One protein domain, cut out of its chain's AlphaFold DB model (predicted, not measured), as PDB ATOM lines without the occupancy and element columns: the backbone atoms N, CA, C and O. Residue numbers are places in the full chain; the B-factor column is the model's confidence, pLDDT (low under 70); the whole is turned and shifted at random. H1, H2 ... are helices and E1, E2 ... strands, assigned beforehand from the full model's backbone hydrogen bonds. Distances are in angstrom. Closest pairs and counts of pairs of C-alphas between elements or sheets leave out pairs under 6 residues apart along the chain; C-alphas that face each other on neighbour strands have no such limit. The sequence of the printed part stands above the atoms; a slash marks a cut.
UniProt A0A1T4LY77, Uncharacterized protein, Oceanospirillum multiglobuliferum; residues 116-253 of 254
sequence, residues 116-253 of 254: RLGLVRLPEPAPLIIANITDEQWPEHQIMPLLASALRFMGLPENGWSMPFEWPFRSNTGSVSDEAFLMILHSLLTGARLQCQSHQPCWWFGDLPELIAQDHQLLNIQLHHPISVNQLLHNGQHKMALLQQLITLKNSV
ATOM      1  N   ARG A 116      29.381 -20.509  34.994       88.44
ATOM      2  CA  ARG A 116      29.489 -19.919  36.334       88.44
ATOM      3  C   ARG A 116      30.816 -19.184  36.428       88.44
ATOM      4  O   ARG A 116      31.849 -19.761  36.101       88.44
ATOM      5  N   LEU A 117      30.787 -17.919  36.844       89.12
ATOM      6  CA  LEU A 117      31.967 -17.053  36.918       89.12
ATOM      7  C   LEU A 117      32.159 -16.506  38.337       89.12
ATOM      8  O   LEU A 117      31.203 -16.036  38.950       89.12
ATOM      9  N   GLY A 118      33.394 -16.512  38.834       89.31
ATOM     10  CA  GLY A 118      33.841 -15.663  39.935       89.31
ATOM     11  C   GLY A 118      34.442 -14.381  39.360       89.31
ATOM     12  O   GLY A 118      35.486 -14.431  38.713       89.31
ATOM     13  N   LEU A 119      33.775 -13.245  39.561       89.12
ATOM     14  CA  LEU A 119      34.188 -11.939  39.041       89.12
ATOM     15  C   LEU A 119      34.821 -11.134  40.178       89.12
ATOM     16  O   LEU A 119      34.140 -10.851  41.159       89.12
ATOM     17  N   VAL A 120      36.101 -10.773  40.073       88.69
ATOM     18  CA  VAL A 120      36.813  -9.990  41.098       88.69
ATOM     19  C   VAL A 120      37.138  -8.607  40.543       88.69
ATOM     20  O   VAL A 120      37.955  -8.467  39.630       88.69
ATOM     21  N   ARG A 121      36.501  -7.576  41.110       86.69
ATOM     22  CA  ARG A 121      36.734  -6.171  40.754       86.69
ATOM     23  C   ARG A 121      37.795  -5.584  41.671       86.69
ATOM     24  O   ARG A 121      37.671  -5.627  42.895       86.69
ATOM     25  N   LEU A 122      38.809  -4.987  41.057       85.31
ATOM     26  CA  LEU A 122      39.914  -4.301  41.720       85.31
ATOM     27  C   LEU A 122      39.804  -2.772  41.535       85.31
ATOM     28  O   LEU A 122      39.151  -2.319  40.588       85.31
ATOM     29  N   PRO A 123      40.411  -1.958  42.418       81.81
ATOM     30  CA  PRO A 123      40.543  -0.518  42.218       81.81
ATOM     31  C   PRO A 123      41.297  -0.195  40.925       81.81
ATOM     32  O   PRO A 123      42.301  -0.831  40.606       81.81
ATOM     33  N   GLU A 124      40.837   0.812  40.189       79.06
ATOM     34  CA  GLU A 124      41.507   1.266  38.967       79.06
ATOM     35  C   GLU A 124      42.950   1.727  39.265       79.06
ATOM     36  O   GLU A 124      43.194   2.302  40.330       79.06
ATOM     37  N   PRO A 125      43.925   1.475  38.366       75.75
ATOM     38  CA  PRO A 125      43.786   0.995  36.984       75.75
ATOM     39  C   PRO A 125      43.876  -0.541  36.821       75.75
ATOM     40  O   PRO A 125      44.263  -1.026  35.759       75.75
ATOM     41  N   ALA A 126      43.586  -1.326  37.862       84.50
ATOM     42  CA  ALA A 126      43.753  -2.780  37.823       84.50
ATOM     43  C   ALA A 126      42.775  -3.507  36.863       84.50
ATOM     44  O   ALA A 126      41.674  -3.011  36.589       84.50
ATOM     45  N   PRO A 127      43.151  -4.702  36.366       89.69
ATOM     46  CA  PRO A 127      42.298  -5.506  35.504       89.69
ATOM     47  C   PRO A 127      41.075  -6.053  36.248       89.69
ATOM     48  O   PRO A 127      41.109  -6.295  37.455       89.69
ATOM     49  N   LEU A 128      40.009  -6.333  35.503       91.19
ATOM     50  CA  LEU A 128      38.975  -7.261  35.943       91.19
ATOM     51  C   LEU A 128      39.555  -8.683  35.928       91.19
ATOM     52  O   LEU A 128      40.137  -9.103  34.927       91.19
ATOM     53  N   ILE A 129      39.367  -9.445  37.005       92.81
ATOM     54  CA  ILE A 129      39.683 -10.878  37.010       92.81
ATOM     55  C   ILE A 129      38.383 -11.670  36.865       92.81
ATOM     56  O   ILE A 129      37.439 -11.475  37.632       92.81
ATOM     57  N   ILE A 130      38.357 -12.588  35.899       92.62
ATOM     58  CA  ILE A 130      37.259 -13.521  35.657       92.62
ATOM     59  C   ILE A 130      37.779 -14.948  35.813       92.62
ATOM     60  O   ILE A 130      38.641 -15.399  35.062       92.62
ATOM     61  N   ALA A 131      37.225 -15.679  36.774       91.25
ATOM     62  CA  ALA A 131      37.456 -17.105  36.940       91.25
ATOM     63  C   ALA A 131      36.232 -17.889  36.463       91.25
ATOM     64  O   ALA A 131      35.159 -17.753  37.045       91.25
ATOM     65  N   ASN A 132      36.381 -18.742  35.451       89.62
ATOM     66  CA  ASN A 132      35.389 -19.770  35.165       89.62
ATOM     67  C   ASN A 132      35.424 -20.812  36.298       89.62
ATOM     68  O   ASN A 132      36.479 -21.351  36.637       89.62
ATOM     69  N   ILE A 133      34.260 -21.027  36.911       85.19
ATOM     70  CA  ILE A 133      34.004 -21.924  38.047       85.19
ATOM     71  C   ILE A 133      32.847 -22.880  37.724       85.19
ATOM     72  O   ILE A 133      32.126 -23.346  38.610       85.19
ATOM     73  N   THR A 134      32.598 -23.129  36.440       81.50
ATOM     74  CA  THR A 134      31.635 -24.144  36.000       81.50
ATOM     75  C   THR A 134      32.069 -25.509  36.548       81.50
ATOM     76  O   THR A 134      33.258 -25.789  36.643       81.50
ATOM     77  N   ASP A 135      31.100 -26.288  37.032       77.44
ATOM     78  CA  ASP A 135      31.271 -27.579  37.728       77.44
ATOM     79  C   ASP A 135      32.120 -27.586  39.026       77.44
ATOM     80  O   ASP A 135      32.166 -28.595  39.728       77.44
ATOM     81  N   GLU A 136      32.691 -26.447  39.435       78.56
ATOM     82  CA  GLU A 136      33.500 -26.305  40.653       78.56
ATOM     83  C   GLU A 136      32.804 -25.472  41.751       78.56
ATOM     84  O   GLU A 136      31.886 -24.678  41.515       78.56
ATOM     85  N   GLN A 137      33.244 -25.634  43.002       78.62
ATOM     86  CA  GLN A 137      32.933 -24.668  44.063       78.62
ATOM     87  C   GLN A 137      33.887 -23.465  43.971       78.62
ATOM     88  O   GLN A 137      34.953 -23.559  43.370       78.62
ATOM     89  N   TRP A 138      33.523 -22.334  44.584       79.75
ATOM     90  CA  TRP A 138      34.378 -21.143  44.673       79.75
ATOM     91  C   TRP A 138      34.992 -21.040  46.079       79.75
ATOM     92  O   TRP A 138      34.397 -20.415  46.959       79.75
ATOM     93  N   PRO A 139      36.161 -21.659  46.345       80.69
ATOM     94  CA  PRO A 139      36.877 -21.496  47.607       80.69
ATOM     95  C   PRO A 139      37.580 -20.129  47.637       80.69
ATOM     96  O   PRO A 139      38.804 -20.037  47.593       80.69
ATOM     97  N   GLU A 140      36.795 -19.052  47.721       82.75
ATOM     98  CA  GLU A 140      37.259 -17.655  47.714       82.75
ATOM     99  C   GLU A 140      38.418 -17.417  48.697       82.75
ATOM    100  O   GLU A 140      39.429 -16.818  48.344       82.75
ATOM    101  N   HIS A 141      38.317 -17.987  49.901       84.94
ATOM    102  CA  HIS A 141      39.332 -17.916  50.956       84.94
ATOM    103  C   HIS A 141      40.698 -18.535  50.584       84.94
ATOM    104  O   HIS A 141      41.700 -18.208  51.214       84.94
ATOM    105  N   GLN A 142      40.755 -19.410  49.575       85.00
ATOM    106  CA  GLN A 142      41.991 -20.013  49.049       85.00
ATOM    107  C   GLN A 142      42.438 -19.327  47.752       85.00
ATOM    108  O   GLN A 142      43.633 -19.141  47.520       85.00
ATOM    109  N   ILE A 143      41.474 -18.912  46.928       85.38
ATOM    110  CA  ILE A 143      41.698 -18.287  45.623       85.38
ATOM    111  C   ILE A 143      42.172 -16.833  45.753       85.38
ATOM    112  O   ILE A 143      43.135 -16.448  45.089       85.38
ATOM    113  N   MET A 144      41.564 -16.030  46.628       85.81
ATOM    114  CA  MET A 144      41.924 -14.615  46.782       85.81
ATOM    115  C   MET A 144      43.396 -14.408  47.200       85.81
ATOM    116  O   MET A 144      44.043 -13.560  46.590       85.81
ATOM    117  N   PRO A 145      44.001 -15.199  48.115       88.75
ATOM    118  CA  PRO A 145      45.445 -15.142  48.382       88.75
ATOM    119  C   PRO A 145      46.345 -15.457  47.172       88.75
ATOM    120  O   PRO A 145      47.415 -14.858  47.035       88.75
ATOM    121  N   LEU A 146      45.931 -16.368  46.280       89.12
ATOM    122  CA  LEU A 146      46.667 -16.662  45.043       89.12
ATOM    123  C   LEU A 146      46.594 -15.474  44.074       89.12
ATOM    124  O   LEU A 146      47.626 -15.040  43.560       89.12
ATOM    125  N   LEU A 147      45.398 -14.912  43.872       89.50
ATOM    126  CA  LEU A 147      45.191 -13.743  43.014       89.50
ATOM    127  C   LEU A 147      45.928 -12.507  43.555       89.50
ATOM    128  O   LEU A 147      46.657 -11.866  42.804       89.50
ATOM    129  N   ALA A 148      45.844 -12.232  44.860       88.69
ATOM    130  CA  ALA A 148      46.597 -11.166  45.525       88.69
ATOM    131  C   ALA A 148      48.118 -11.323  45.344       88.69
ATOM    132  O   ALA A 148      48.815 -10.345  45.088       88.69
ATOM    133  N   SER A 149      48.638 -12.554  45.385       90.56
ATOM    134  CA  SER A 149      50.061 -12.822  45.124       90.56
ATOM    135  C   SER A 149      50.464 -12.497  43.677       90.56
ATOM    136  O   SER A 149      51.540 -11.941  43.449       90.56
ATOM    137  N   ALA A 150      49.595 -12.789  42.704       90.88
ATOM    138  CA  ALA A 150      49.797 -12.441  41.295       90.88
ATOM    139  C   ALA A 150      49.713 -10.919  41.053       90.88
ATOM    140  O   ALA A 150      50.544 -10.351  40.343       90.88
ATOM    141  N   LEU A 151      48.758 -10.242  41.697       91.06
ATOM    142  CA  LEU A 151      48.596  -8.787  41.641       91.06
ATOM    143  C   LEU A 151      49.802  -8.065  42.250       91.06
ATOM    144  O   LEU A 151      50.388  -7.202  41.596       91.06
ATOM    145  N   ARG A 152      50.257  -8.496  43.433       91.38
ATOM    146  CA  ARG A 152      51.482  -8.000  44.078       91.38
ATOM    147  C   ARG A 152      52.707  -8.159  43.179       91.38
ATOM    148  O   ARG A 152      53.504  -7.232  43.064       91.38
ATOM    149  N   PHE A 153      52.851  -9.303  42.500       91.88
ATOM    150  CA  PHE A 153      53.935  -9.520  41.536       91.88
ATOM    151  C   PHE A 153      53.891  -8.513  40.372       91.88
ATOM    152  O   PHE A 153      54.939  -8.023  39.942       91.88
ATOM    153  N   MET A 154      52.697  -8.154  39.899       91.56
ATOM    154  CA  MET A 154      52.493  -7.141  38.857       91.56
ATOM    155  C   MET A 154      52.571  -5.688  39.363       91.56
ATOM    156  O   MET A 154      52.629  -4.779  38.543       91.56
ATOM    157  N   GLY A 155      52.620  -5.451  40.678       88.44
ATOM    158  CA  GLY A 155      52.563  -4.106  41.270       88.44
ATOM    159  C   GLY A 155      51.151  -3.502  41.310       88.44
ATOM    160  O   GLY A 155      51.005  -2.286  41.398       88.44
ATOM    161  N   LEU A 156      50.119  -4.344  41.221       89.38
ATOM    162  CA  LEU A 156      48.706  -3.966  41.201       89.38
ATOM    163  C   LEU A 156      48.090  -4.013  42.616       89.38
ATOM    164  O   LEU A 156      48.567  -4.778  43.458       89.38
ATOM    165  N   PRO A 157      47.025  -3.236  42.897       85.50
ATOM    166  CA  PRO A 157      46.329  -3.286  44.182       85.50
ATOM    167  C   PRO A 157      45.748  -4.680  44.453       85.50
ATOM    168  O   PRO A 157      45.085  -5.266  43.603       85.50
ATOM    169  N   GLU A 158      45.969  -5.191  45.663       82.31
ATOM    170  CA  GLU A 158      45.548  -6.541  46.079       82.31
ATOM    171  C   GLU A 158      44.095  -6.599  46.589       82.31
ATOM    172  O   GLU A 158      43.471  -7.660  46.603       82.31
ATOM    173  N   ASN A 159      43.552  -5.456  47.020       76.06
ATOM    174  CA  ASN A 159      42.250  -5.354  47.678       76.06
ATOM    175  C   ASN A 159      41.106  -5.340  46.652       76.06
ATOM    176  O   ASN A 159      40.673  -4.271  46.226       76.06
ATOM    177  N   GLY A 160      40.611  -6.518  46.275       75.94
ATOM    178  CA  GLY A 160      39.413  -6.682  45.445       75.94
ATOM    179  C   GLY A 160      38.184  -7.141  46.221       75.94
ATOM    180  O   GLY A 160      38.296  -7.677  47.322       75.94
ATOM    181  N   TRP A 161      37.009  -6.990  45.610       73.94
ATOM    182  CA  TRP A 161      35.784  -7.669  46.042       73.94
ATOM    183  C   TRP A 161      35.328  -8.647  44.957       73.94
ATOM    184  O   TRP A 161      35.412  -8.331  43.766       73.94
ATOM    185  N   SER A 162      34.875  -9.839  45.359       80.44
ATOM    186  CA  SER A 162      34.358 -10.847  44.430       80.44
ATOM    187  C   SER A 162      32.829 -10.841  44.357       80.44
ATOM    188  O   SER A 162      32.136 -10.399  45.276       80.44
ATOM    189  N   MET A 163      32.296 -11.317  43.235       81.00
ATOM    190  CA  MET A 163      30.873 -11.561  43.032       81.00
ATOM    191  C   MET A 163      30.682 -12.779  42.118       81.00
ATOM    192  O   MET A 163      31.260 -12.813  41.027       81.00
ATOM    193  N   PRO A 164      29.871 -13.774  42.515       82.31
ATOM    194  CA  PRO A 164      29.528 -14.888  41.646       82.31
ATOM    195  C   PRO A 164      28.484 -14.477  40.597       82.31
ATOM    196  O   PRO A 164      27.568 -13.699  40.871       82.31
ATOM    197  N   PHE A 165      28.585 -15.073  39.414       84.25
ATOM    198  CA  PHE A 165      27.590 -15.042  38.346       84.25
ATOM    199  C   PHE A 165      27.257 -16.478  37.915       84.25
ATOM    200  O   PHE A 165      28.133 -17.342  37.894       84.25
ATOM    201  N   GLU A 166      25.991 -16.737  37.587       84.69
ATOM    202  CA  GLU A 166      25.470 -18.057  37.216       84.69
ATOM    203  C   GLU A 166      24.519 -17.922  36.018       84.69
ATOM    204  O   GLU A 166      23.559 -17.152  36.056       84.69
ATOM    205  N   TRP A 167      24.807 -18.681  34.962       81.00
ATOM    206  CA  TRP A 167      24.058 -18.744  33.713       81.00
ATOM    207  C   TRP A 167      23.711 -20.204  33.354       81.00
ATOM    208  O   TRP A 167      24.572 -21.075  33.520       81.00
ATOM    209  N   PRO A 168      22.512 -20.478  32.802       78.62
ATOM    210  CA  PRO A 168      21.371 -19.566  32.703       78.62
ATOM    211  C   PRO A 168      20.810 -19.214  34.086       78.62
ATOM    212  O   PRO A 168      20.928 -19.982  35.041       78.62
ATOM    213  N   PHE A 169      20.167 -18.049  34.194       73.81
ATOM    214  CA  PHE A 169      19.396 -17.715  35.391       73.81
ATOM    215  C   PHE A 169      18.302 -18.769  35.616       73.81
ATOM    216  O   PHE A 169      17.707 -19.262  34.660       73.81
ATOM    217  N   ARG A 170      18.000 -19.092  36.879       64.12
ATOM    218  CA  ARG A 170      17.207 -20.278  37.275       64.12
ATOM    219  C   ARG A 170      15.756 -20.327  36.761       64.12
ATOM    220  O   ARG A 170      15.099 -21.350  36.917       64.12
ATOM    221  N   SER A 171      15.265 -19.247  36.158       57.47
ATOM    222  CA  SER A 171      13.952 -19.130  35.512       57.47
ATOM    223  C   SER A 171      13.994 -19.165  33.975       57.47
ATOM    224  O   SER A 171      12.940 -19.231  33.349       57.47
ATOM    225  N   ASN A 172      15.176 -19.105  33.351       60.22
ATOM    226  CA  ASN A 172      15.325 -18.942  31.906       60.22
ATOM    227  C   ASN A 172      15.657 -20.276  31.216       60.22
ATOM    228  O   ASN A 172      16.820 -20.639  31.059       60.22
ATOM    229  N   THR A 173      14.616 -21.007  30.811       56.28
ATOM    230  CA  THR A 173      14.711 -22.313  30.131       56.28
ATOM    231  C   THR A 173      14.535 -22.239  28.607       56.28
ATOM    232  O   THR A 173      14.517 -23.274  27.943       56.28
ATOM    233  N   GLY A 174      14.386 -21.036  28.040       65.62
ATOM    234  CA  GLY A 174      14.256 -20.827  26.596       65.62
ATOM    235  C   GLY A 174      15.602 -20.816  25.862       65.62
ATOM    236  O   GLY A 174      16.645 -20.541  26.452       65.62
ATOM    237  N   SER A 175      15.582 -21.062  24.550       71.94
ATOM    238  CA  SER A 175      16.755 -20.873  23.688       71.94
ATOM    239  C   SER A 175      17.067 -19.382  23.530       71.94
ATOM    240  O   SER A 175      16.304 -18.649  22.898       71.94
ATOM    241  N   VAL A 176      18.186 -18.940  24.101       80.56
ATOM    242  CA  VAL A 176      18.669 -17.552  24.039       80.56
ATOM    243  C   VAL A 176      19.582 -17.377  22.824       80.56
ATOM    244  O   VAL A 176      20.401 -18.247  22.542       80.56
ATOM    245  N   SER A 177      19.454 -16.259  22.106       86.38
ATOM    246  CA  SER A 177      20.347 -15.911  20.996       86.38
ATOM    247  C   SER A 177      21.702 -15.387  21.484       86.38
ATOM    248  O   SER A 177      21.794 -14.760  22.540       86.38
ATOM    249  N   ASP A 178      22.740 -15.584  20.669       88.81
ATOM    250  CA  ASP A 178      24.106 -15.096  20.912       88.81
ATOM    251  C   ASP A 178      24.144 -13.611  21.340       88.81
ATOM    252  O   ASP A 178      24.741 -13.264  22.357       88.81
ATOM    253  N   GLU A 179      23.428 -12.746  20.614       86.81
ATOM    254  CA  GLU A 179      23.299 -11.308  20.899       86.81
ATOM    255  C   GLU A 179      22.643 -11.028  22.262       86.81
ATOM    256  O   GLU A 179      23.114 -10.181  23.020       86.81
ATOM    257  N   ALA A 180      21.584 -11.762  22.620       85.62
ATOM    258  CA  ALA A 180      20.897 -11.576  23.896       85.62
ATOM    259  C   ALA A 180      21.753 -12.043  25.086       85.62
ATOM    260  O   ALA A 180      21.720 -11.417  26.146       85.62
ATOM    261  N   PHE A 181      22.559 -13.098  24.916       86.88
ATOM    262  CA  PHE A 181      23.555 -13.504  25.910       86.88
ATOM    263  C   PHE A 181      24.644 -12.438  26.089       86.88
ATOM    264  O   PHE A 181      24.911 -12.033  27.223       86.88
ATOM    265  N   LEU A 182      25.226 -11.939  24.993       87.62
ATOM    266  CA  LEU A 182      26.248 -10.887  25.038       87.62
ATOM    267  C   LEU A 182      25.706  -9.596  25.668       87.62
ATOM    268  O   LEU A 182      26.352  -9.034  26.547       87.62
ATOM    269  N   MET A 183      24.483  -9.179  25.327       86.19
ATOM    270  CA  MET A 183      23.811  -8.027  25.942       86.19
ATOM    271  C   MET A 183      23.627  -8.194  27.460       86.19
ATOM    272  O   MET A 183      23.857  -7.247  28.218       86.19
ATOM    273  N   ILE A 184      23.233  -9.386  27.926       85.69
ATOM    274  CA  ILE A 184      23.092  -9.694  29.359       85.69
ATOM    275  C   ILE A 184      24.457  -9.644  30.058       85.69
ATOM    276  O   ILE A 184      24.577  -9.038  31.124       85.69
ATOM    277  N   LEU A 185      25.490 -10.233  29.455       85.69
ATOM    278  CA  LEU A 185      26.842 -10.262  30.012       85.69
ATOM    279  C   LEU A 185      27.476  -8.859  30.048       85.69
ATOM    280  O   LEU A 185      28.037  -8.462  31.068       85.69
ATOM    281  N   HIS A 186      27.299  -8.057  28.998       86.50
ATOM    282  CA  HIS A 186      27.699  -6.649  28.964       86.50
ATOM    283  C   HIS A 186      26.982  -5.828  30.047       86.50
ATOM    284  O   HIS A 186      27.613  -5.038  30.751       86.50
ATOM    285  N   SER A 187      25.675  -6.047  30.234       84.38
ATOM    286  CA  SER A 187      24.872  -5.378  31.272       84.38
ATOM    287  C   SER A 187      25.266  -5.780  32.699       84.38
ATOM    288  O   SER A 187      25.112  -4.986  33.626       84.38
ATOM    289  N   LEU A 188      25.800  -6.990  32.896       84.31
ATOM    290  CA  LEU A 188      26.390  -7.416  34.166       84.31
ATOM    291  C   LEU A 188      27.693  -6.651  34.446       84.31
ATOM    292  O   LEU A 188      27.840  -6.070  35.520       84.31
ATOM    293  N   LEU A 189      28.615  -6.644  33.476       84.69
ATOM    294  CA  LEU A 189      29.949  -6.041  33.584       84.69
ATOM    295  C   LEU A 189      29.879  -4.517  33.780       84.69
ATOM    296  O   LEU A 189      30.477  -3.977  34.710       84.69
ATOM    297  N   THR A 190      29.091  -3.830  32.952       83.06
ATOM    298  CA  THR A 190      28.859  -2.375  33.053       83.06
ATOM    299  C   THR A 190      27.879  -1.994  34.169       83.06
ATOM    300  O   THR A 190      27.748  -0.819  34.515       83.06
ATOM    301  N   GLY A 191      27.191  -2.974  34.765       78.62
ATOM    302  CA  GLY A 191      26.170  -2.760  35.784       78.62
ATOM    303  C   GLY A 191      26.714  -2.124  37.067       78.62
ATOM    304  O   GLY A 191      27.873  -2.302  37.441       78.62
ATOM    305  N   ALA A 192      25.836  -1.426  37.796       61.44
ATOM    306  CA  ALA A 192      26.181  -0.540  38.917       61.44
ATOM    307  C   ALA A 192      26.960  -1.176  40.092       61.44
ATOM    308  O   ALA A 192      27.440  -0.442  40.956       61.44
ATOM    309  N   ARG A 193      27.101  -2.512  40.134       68.44
ATOM    310  CA  ARG A 193      28.041  -3.209  41.025       68.44
ATOM    311  C   ARG A 193      29.458  -3.199  40.445       68.44
ATOM    312  O   ARG A 193      30.327  -2.550  41.015       68.44
ATOM    313  N   LEU A 194      29.694  -3.917  39.342       75.38
ATOM    314  CA  LEU A 194      31.037  -4.110  38.774       75.38
ATOM    315  C   LEU A 194      31.616  -2.811  38.212       75.38
ATOM    316  O   LEU A 194      32.771  -2.507  38.502       75.38
ATOM    317  N   GLN A 195      30.794  -2.012  37.521       77.56
ATOM    318  CA  GLN A 195      31.179  -0.714  36.953       77.56
ATOM    319  C   GLN A 195      32.389  -0.816  36.006       77.56
ATOM    320  O   GLN A 195      33.203   0.103  35.940       77.56
ATOM    321  N   CYS A 196      32.537  -1.940  35.299       78.75
ATOM    322  CA  CYS A 196      33.652  -2.138  34.383       78.75
ATOM    323  C   CYS A 196      33.578  -1.142  33.227       78.75
ATOM    324  O   CYS A 196      32.531  -0.977  32.593       78.75
ATOM    325  N   GLN A 197      34.705  -0.491  32.946       76.94
ATOM    326  CA  GLN A 197      34.830   0.397  31.798       76.94
ATOM    327  C   GLN A 197      34.904  -0.428  30.504       76.94
ATOM    328  O   GLN A 197      35.423  -1.547  30.495       76.94
ATOM    329  N   SER A 198      34.411   0.132  29.397       75.19
ATOM    330  CA  SER A 198      34.580  -0.479  28.073       75.19
ATOM    331  C   SER A 198      36.073  -0.684  27.778       75.19
ATOM    332  O   SER A 198      36.895   0.187  28.068       75.19
ATOM    333  N   HIS A 199      36.427  -1.859  27.253       77.25
ATOM    334  CA  HIS A 199      37.809  -2.304  27.029       77.25
ATOM    335  C   HIS A 199      38.736  -2.299  28.272       77.25
ATOM    336  O   HIS A 199      39.963  -2.315  28.109       77.25
ATOM    337  N   GLN A 200      38.197  -2.338  29.504       83.25
ATOM    338  CA  GLN A 200      39.008  -2.555  30.713       83.25
ATOM    339  C   GLN A 200      39.848  -3.842  30.562       83.25
ATOM    340  O   GLN A 200      39.302  -4.873  30.154       83.25
ATOM    341  N   PRO A 201      41.154  -3.816  30.904       89.31
ATOM    342  CA  PRO A 201      41.996  -5.006  30.949       89.31
ATOM    343  C   PRO A 201      41.341  -6.160  31.712       89.31
ATOM    344  O   PRO A 201      40.833  -5.972  32.815       89.31
ATOM    345  N   CYS A 202      41.372  -7.359  31.138       92.06
ATOM    346  CA  CYS A 202      40.756  -8.555  31.696       92.06
ATOM    347  C   CYS A 202      41.768  -9.704  31.792       92.06
ATOM    348  O   CYS A 202      42.518  -9.969  30.847       92.06
ATOM    349  N   TRP A 203      41.760 -10.411  32.922       94.38
ATOM    350  CA  TRP A 203      42.456 -11.685  33.117       94.38
ATOM    351  C   TRP A 203      41.419 -12.805  33.243       94.38
ATOM    352  O   TRP A 203      40.633 -12.809  34.191       94.38
ATOM    353  N   TRP A 204      41.413 -13.747  32.300       94.75
ATOM    354  CA  TRP A 204      40.496 -14.888  32.275       94.75
ATOM    355  C   TRP A 204      41.197 -16.179  32.710       94.75
ATOM    356  O   TRP A 204      42.294 -16.487  32.240       94.75
ATOM    357  N   PHE A 205      40.536 -16.966  33.559       94.31
ATOM    358  CA  PHE A 205      41.023 -18.252  34.060       94.31
ATOM    359  C   PHE A 205      40.005 -19.372  33.815       94.31
ATOM    360  O   PHE A 205      38.833 -19.221  34.153       94.31
ATOM    361  N   GLY A 206      40.461 -20.510  33.292       92.44
ATOM    362  CA  GLY A 206      39.613 -21.619  32.846       92.44
ATOM    363  C   GLY A 206      39.143 -21.457  31.399       92.44
ATOM    364  O   GLY A 206      39.598 -20.560  30.679       92.44
ATOM    365  N   ASP A 207      38.217 -22.315  30.970       90.75
ATOM    366  CA  ASP A 207      37.678 -22.284  29.609       90.75
ATOM    367  C   ASP A 207      37.027 -20.934  29.293       90.75
ATOM    368  O   ASP A 207      36.282 -20.377  30.108       90.75
ATOM    369  N   LEU A 208      37.318 -20.411  28.103       91.06
ATOM    370  CA  LEU A 208      36.788 -19.160  27.568       91.06
ATOM    371  C   LEU A 208      35.793 -19.500  26.444       91.06
ATOM    372  O   LEU A 208      36.227 -19.999  25.405       91.06
ATOM    373  N   PRO A 209      34.480 -19.254  26.615       89.50
ATOM    374  CA  PRO A 209      33.496 -19.479  25.560       89.50
ATOM    375  C   PRO A 209      33.835 -18.700  24.284       89.50
ATOM    376  O   PRO A 209      34.110 -17.501  24.349       89.50
ATOM    377  N   GLU A 210      33.758 -19.350  23.119       88.44
ATOM    378  CA  GLU A 210      34.117 -18.746  21.822       88.44
ATOM    379  C   GLU A 210      33.380 -17.430  21.549       88.44
ATOM    380  O   GLU A 210      33.967 -16.477  21.044       88.44
ATOM    381  N   LEU A 211      32.104 -17.364  21.941       88.81
ATOM    382  CA  LEU A 211      31.255 -16.182  21.808       88.81
ATOM    383  C   LEU A 211      31.799 -14.965  22.583       88.81
ATOM    384  O   LEU A 211      31.607 -13.837  22.151       88.81
ATOM    385  N   ILE A 212      32.511 -15.193  23.693       87.50
ATOM    386  CA  ILE A 212      33.184 -14.150  24.485       87.50
ATOM    387  C   ILE A 212      34.568 -13.841  23.892       87.50
ATOM    388  O   ILE A 212      34.961 -12.682  23.837       87.50
ATOM    389  N   ALA A 213      35.296 -14.851  23.401       86.31
ATOM    390  CA  ALA A 213      36.596 -14.658  22.747       86.31
ATOM    391  C   ALA A 213      36.509 -13.826  21.450       86.31
ATOM    392  O   ALA A 213      37.448 -13.106  21.107       86.31
ATOM    393  N   GLN A 214      35.390 -13.936  20.728       85.25
ATOM    394  CA  GLN A 214      35.122 -13.216  19.478       85.25
ATOM    395  C   GLN A 214      34.600 -11.783  19.705       85.25
ATOM    396  O   GLN A 214      34.702 -10.957  18.798       85.25
ATOM    397  N   ASP A 215      34.077 -11.456  20.894       81.94
ATOM    398  CA  ASP A 215      33.580 -10.111  21.215       81.94
ATOM    399  C   ASP A 215      34.686  -9.219  21.809       81.94
ATOM    400  O   ASP A 215      34.877  -9.099  23.021       81.94
ATOM    401  N   HIS A 216      35.407  -8.540  20.916       72.69
ATOM    402  CA  HIS A 216      36.451  -7.577  21.270       72.69
ATOM    403  C   HIS A 216      35.925  -6.256  21.878       72.69
ATOM    404  O   HIS A 216      36.733  -5.421  22.292       72.69
ATOM    405  N   GLN A 217      34.604  -6.030  21.922       77.56
ATOM    406  CA  GLN A 217      33.993  -4.857  22.566       77.56
ATOM    407  C   GLN A 217      33.676  -5.129  24.043       77.56
ATOM    408  O   GLN A 217      33.792  -4.229  24.877       77.56
ATOM    409  N   LEU A 218      33.335  -6.377  24.372       79.00
ATOM    410  CA  LEU A 218      32.956  -6.817  25.713       79.00
ATOM    411  C   LEU A 218      34.127  -6.829  26.714       79.00
ATOM    412  O   LEU A 218      33.978  -6.323  27.826       79.00
ATOM    413  N   LEU A 219      35.275  -7.423  26.353       85.44
ATOM    414  CA  LEU A 219      36.428  -7.601  27.252       85.44
ATOM    415  C   LEU A 219      37.772  -7.470  26.520       85.44
ATOM    416  O   LEU A 219      38.007  -8.098  25.491       85.44
ATOM    417  N   ASN A 220      38.710  -6.733  27.117       90.56
ATOM    418  CA  ASN A 220      40.097  -6.646  26.654       90.56
ATOM    419  C   ASN A 220      40.948  -7.724  27.348       90.56
ATOM    420  O   ASN A 220      41.609  -7.459  28.355       90.56
ATOM    421  N   ILE A 221      40.865  -8.969  26.869       91.19
ATOM    422  CA  ILE A 221      41.530 -10.128  27.486       91.19
ATOM    423  C   ILE A 221      43.048 -10.052  27.251       91.19
ATOM    424  O   ILE A 221      43.559 -10.486  26.223       91.19
ATOM    425  N   GLN A 222      43.775  -9.507  28.231       92.19
ATOM    426  CA  GLN A 222      45.240  -9.388  28.214       92.19
ATOM    427  C   GLN A 222      45.950 -10.660  28.688       92.19
ATOM    428  O   GLN A 222      47.098 -10.907  28.326       92.19
ATOM    429  N   LEU A 223      45.280 -11.456  29.523       94.12
ATOM    430  CA  LEU A 223      45.783 -12.732  30.016       94.12
ATOM    431  C   LEU A 223      44.656 -13.754  29.935       94.12
ATOM    432  O   LEU A 223      43.595 -13.552  30.522       94.12
ATOM    433  N   HIS A 224      44.903 -14.863  29.243       95.00
ATOM    434  CA  HIS A 224      44.072 -16.059  29.326       95.00
ATOM    435  C   HIS A 224      44.921 -17.222  29.827       95.00
ATOM    436  O   HIS A 224      45.943 -17.563  29.231       95.00
ATOM    437  N   HIS A 225      44.498 -17.825  30.933       94.69
ATOM    438  CA  HIS A 225      45.034 -19.084  31.423       94.69
ATOM    439  C   HIS A 225      43.941 -20.155  31.277       94.69
ATOM    440  O   HIS A 225      42.883 -20.007  31.889       94.69
ATOM    441  N   PRO A 226      44.148 -21.242  30.509       91.69
ATOM    442  CA  PRO A 226      43.072 -22.160  30.105       91.69
ATOM    443  C   PRO A 226      42.503 -23.021  31.244       91.69
ATOM    444  O   PRO A 226      41.540 -23.746  31.052       91.69
ATOM    445  N   ILE A 227      43.096 -22.957  32.437       91.38
ATOM    446  CA  ILE A 227      42.779 -23.800  33.595       91.38
ATOM    447  C   ILE A 227      42.287 -22.929  34.756       91.38
ATOM    448  O   ILE A 227      42.818 -21.831  34.964       91.38
ATOM    449  N   SER A 228      41.272 -23.416  35.483       89.56
ATOM    450  CA  SER A 228      40.556 -22.656  36.520       89.56
ATOM    451  C   SER A 228      41.474 -22.223  37.668       89.56
ATOM    452  O   SER A 228      42.513 -22.835  37.934       89.56
ATOM    453  N   VAL A 229      41.081 -21.173  38.402       87.69
ATOM    454  CA  VAL A 229      41.879 -20.690  39.545       87.69
ATOM    455  C   VAL A 229      41.934 -21.725  40.679       87.69
ATOM    456  O   VAL A 229      42.924 -21.798  41.400       87.69
ATOM    457  N   ASN A 230      40.912 -22.576  40.795       87.12
ATOM    458  CA  ASN A 230      40.870 -23.686  41.743       87.12
ATOM    459  C   ASN A 230      41.876 -24.791  41.362       87.12
ATOM    460  O   ASN A 230      42.705 -25.194  42.173       87.12
ATOM    461  N   GLN A 231      41.905 -25.216  40.096       88.69
ATOM    462  CA  GLN A 231      42.891 -26.188  39.597       88.69
ATOM    463  C   GLN A 231      44.329 -25.642  39.676       88.69
ATOM    464  O   GLN A 231      45.268 -26.371  40.018       88.69
ATOM    465  N   LEU A 232      44.499 -24.332  39.461       90.31
ATOM    466  CA  LEU A 232      45.747 -23.604  39.702       90.31
ATOM    467  C   LEU A 232      46.225 -23.670  41.160       90.31
ATOM    468  O   LEU A 232      47.436 -23.663  41.367       90.31
ATOM    469  N   LEU A 233      45.351 -23.769  42.172       87.56
ATOM    470  CA  LEU A 233      45.787 -23.946  43.570       87.56
ATOM    471  C   LEU A 233      46.544 -25.264  43.767       87.56
ATOM    472  O   LEU A 233      47.514 -25.300  44.531       87.56
ATOM    473  N   HIS A 234      46.134 -26.319  43.065       87.62
ATOM    474  CA  HIS A 234      46.634 -27.676  43.270       87.62
ATOM    475  C   HIS A 234      47.788 -28.063  42.332       87.62
ATOM    476  O   HIS A 234      48.655 -28.837  42.739       87.62
ATOM    477  N   ASN A 235      47.871 -27.506  41.116       89.00
ATOM    478  CA  ASN A 235      48.917 -27.867  40.152       89.00
ATOM    479  C   ASN A 235      50.060 -26.831  40.065       89.00
ATOM    480  O   ASN A 235      49.917 -25.744  39.503       89.00
ATOM    481  N   GLY A 236      51.244 -27.210  40.560       90.81
ATOM    482  CA  GLY A 236      52.453 -26.377  40.524       90.81
ATOM    483  C   GLY A 236      52.995 -26.062  39.122       90.81
ATOM    484  O   GLY A 236      53.581 -24.997  38.938       90.81
ATOM    485  N   GLN A 237      52.769 -26.919  38.119       92.94
ATOM    486  CA  GLN A 237      53.195 -26.643  36.738       92.94
ATOM    487  C   GLN A 237      52.400 -25.477  36.140       92.94
ATOM    488  O   GLN A 237      52.975 -24.603  35.494       92.94
ATOM    489  N   HIS A 238      51.098 -25.400  36.424       92.69
ATOM    490  CA  HIS A 238      50.261 -24.290  35.968       92.69
ATOM    491  C   HIS A 238      50.550 -22.989  36.725       92.69
ATOM    492  O   HIS A 238      50.556 -21.929  36.107       92.69
ATOM    493  N   LYS A 239      50.934 -23.044  38.012       92.88
ATOM    494  CA  LYS A 239      51.473 -21.860  38.718       92.88
ATOM    495  C   LYS A 239      52.728 -21.303  38.032       92.88
ATOM    496  O   LYS A 239      52.865 -20.089  37.912       92.88
ATOM    497  N   MET A 240      53.622 -22.174  37.549       93.44
ATOM    498  CA  MET A 240      54.810 -21.756  36.792       93.44
ATOM    499  C   MET A 240      54.462 -21.196  35.405       93.44
ATOM    500  O   MET A 240      55.039 -20.185  35.012       93.44
ATOM    501  N   ALA A 241      53.502 -21.793  34.692       94.50
ATOM    502  CA  ALA A 241      53.021 -21.275  33.408       94.50
ATOM    503  C   ALA A 241      52.369 -19.887  33.559       94.50
ATOM    504  O   ALA A 241      52.711 -18.958  32.829       94.50
ATOM    505  N   LEU A 242      51.508 -19.708  34.568       94.75
ATOM    506  CA  LEU A 242      50.916 -18.416  34.912       94.75
ATOM    507  C   LEU A 242      51.990 -17.375  35.269       94.75
ATOM    508  O   LEU A 242      51.923 -16.241  34.805       94.75
ATOM    509  N   LEU A 243      53.019 -17.750  36.036       94.56
ATOM    510  CA  LEU A 243      54.139 -16.853  36.341       94.56
ATOM    511  C   LEU A 243      54.903 -16.432  35.070       94.56
ATOM    512  O   LEU A 243      55.273 -15.268  34.948       94.56
ATOM    513  N   GLN A 244      55.096 -17.332  34.103       94.88
ATOM    514  CA  GLN A 244      55.709 -17.008  32.805       94.88
ATOM    515  C   GLN A 244      54.833 -16.067  31.959       94.88
ATOM    516  O   GLN A 244      55.360 -15.133  31.347       94.88
ATOM    517  N   GLN A 245      53.506 -16.248  31.971       94.62
ATOM    518  CA  GLN A 245      52.564 -15.309  31.349       94.62
ATOM    519  C   GLN A 245      52.641 -13.924  32.009       94.62
ATOM    520  O   GLN A 245      52.771 -12.924  31.309       94.62
ATOM    521  N   LEU A 246      52.644 -13.858  33.344       94.25
ATOM    522  CA  LEU A 246      52.744 -12.603  34.099       94.25
ATOM    523  C   LEU A 246      54.092 -11.895  33.887       94.25
ATOM    524  O   LEU A 246      54.113 -10.680  33.730       94.25
ATOM    525  N   ILE A 247      55.211 -12.627  33.817       95.00
ATOM    526  CA  ILE A 247      56.524 -12.063  33.447       95.00
ATOM    527  C   ILE A 247      56.467 -11.450  32.043       95.00
ATOM    528  O   ILE A 247      56.908 -10.320  31.850       95.00
ATOM    529  N   THR A 248      55.895 -12.168  31.073       94.25
ATOM    530  CA  THR A 248      55.753 -11.682  29.692       94.25
ATOM    531  C   THR A 248      54.903 -10.411  29.637       94.25
ATOM    532  O   THR A 248      55.344  -9.408  29.083       94.25
ATOM    533  N   LEU A 249      53.736 -10.424  30.294       92.00
ATOM    534  CA  LEU A 249      52.819  -9.286  30.383       92.00
ATOM    535  C   LEU A 249      53.478  -8.067  31.050       92.00
ATOM    536  O   LEU A 249      53.321  -6.941  30.582       92.00
ATOM    537  N   LYS A 250      54.253  -8.283  32.121       90.19
ATOM    538  CA  LYS A 250      54.970  -7.220  32.837       90.19
ATOM    539  C   LYS A 250      56.041  -6.564  31.968       90.19
ATOM    540  O   LYS A 250      56.164  -5.344  31.983       90.19
ATOM    541  N   ASN A 251      56.763  -7.364  31.186       89.81
ATOM    542  CA  ASN A 251      57.818  -6.895  30.288       89.81
ATOM    543  C   ASN A 251      57.275  -6.234  29.004       89.81
ATOM    544  O   ASN A 251      58.027  -5.548  28.324       89.81
ATOM    545  N   SER A 252      55.996  -6.428  28.654       84.25
ATOM    546  CA  SER A 252      55.347  -5.745  27.517       84.25
ATOM    547  C   SER A 252      54.731  -4.379  27.860       84.25
ATOM    548  O   SER A 252      54.172  -3.728  26.982       84.25
ATOM    549  N   VAL A 253      54.798  -3.960  29.128       68.50
ATOM    550  CA  VAL A 253      54.246  -2.685  29.638       68.50
ATOM    551  C   VAL A 253      55.360  -1.670  29.980       68.50
ATOM    552  O   VAL A 253      55.068  -0.532  30.343       68.50
TER     553      VAL A 253
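What this domain is: This is residues 116 to 253 of the 254 residues of an uncharacterized protein of Oceanospirillum multiglobuliferum (UniProt A0A1T4LY77). A strongly twisted five-stranded sheet runs through the middle of the domain, between two groups of helices: H1, H4 and H5 on one side, and H2 with the short H3 on the other. Residues 169 to 175, in the loop between E3 and H2, stand free and stick out. The printed part has 138 residues, with five named helices and five named strands in the order E1 E2 H1 E3 H2 E4 H3 E5 H4 H5. The sheet is mixed, in the order E3 E1 E2 E4 E5, and the class is mixed, helices and strands. The whole is compact, with a radius of gyration of the C-alphas of 14.8 A and spans of 42 by 29 by 25 A.

How they stand to each other: In the sheet, E1, residues 116 to 121, and E2, residues 128 to 132, form an antiparallel hairpin, with N 118 and O 131 2.8 A apart. E3, residues 161 to 167, an edge strand, is antiparallel to E1, with N 163 and O 119 at 2.8 A. E4, residues 201 to 205, is parallel to E2, with N 130 and O 203 at 2.9 A. The other edge strand, E5, residues 220 to 225, is parallel to E4, with N 204 and O 223 at 2.8 A. H5, residues 236 to 251, only grazes the sheet; its closest C-alphas to E5 are those of Leu 242 and His 225, 6.9 A. H1, residues 140 to 154, also only grazes the sheet and touches H5 with residues 150 to 154 alone, the closest C-alphas being those of Met 154 and Lys 250, 6.5 A; they run the same way at a steep tilt of 37 degrees, only just past shallow. H4, residues 229 to 234, has a height over the sheet of 8.3 A, lies over none of the strands, and is about perpendicular to H1, which it touches at Val 229 and Ile 143, their closest C-alphas, 6.5 A. H4 and H5 touch only at the corner, and only just, with 3 pairs of C-alphas within 8 A. H2, residues 178 to 189, only grazes the sheet. H3, residues 210 to 213, is not on it and only just touches H2, with 3 pairs of C-alphas within 8 A, the closest those of Asp 178 and Leu 211, 7.3 A. E2, H1, E3 and E3, H2, E4 are split strand-helix-strand units, with other strands between their two strands; E4, H3, E5 is an unsplit one, and the three crossovers are right-handed. In H2 and H5 each O i to N i+4 pair is within hydrogen-bond range, against 9 of 11 in H1 and 1 of 2 in H4; H3 is too short for such a pair.

Where its parts are: E1 begins at C-alpha 116 (29.489, -19.919, 36.334) and is 16.2 A long. E3 is 20.3 A long, H1 20.5 A, H2 16.6 A and H5 22.7 A. E4 begins at C-alpha 201 (41.996, -5.006, 30.949), and H5 ends at C-alpha 251 (57.818, -6.895, 30.288).

The domain as a whole: The C-alphas farthest apart, those of Gly 174 and Asn 251, are 45.9 A apart. The printed part has no cut, and its one long link joins H2 to E4. The mean pLDDT of the printed part is 85.2, with residues 170 to 174, 192 to 193 and 253 under 70.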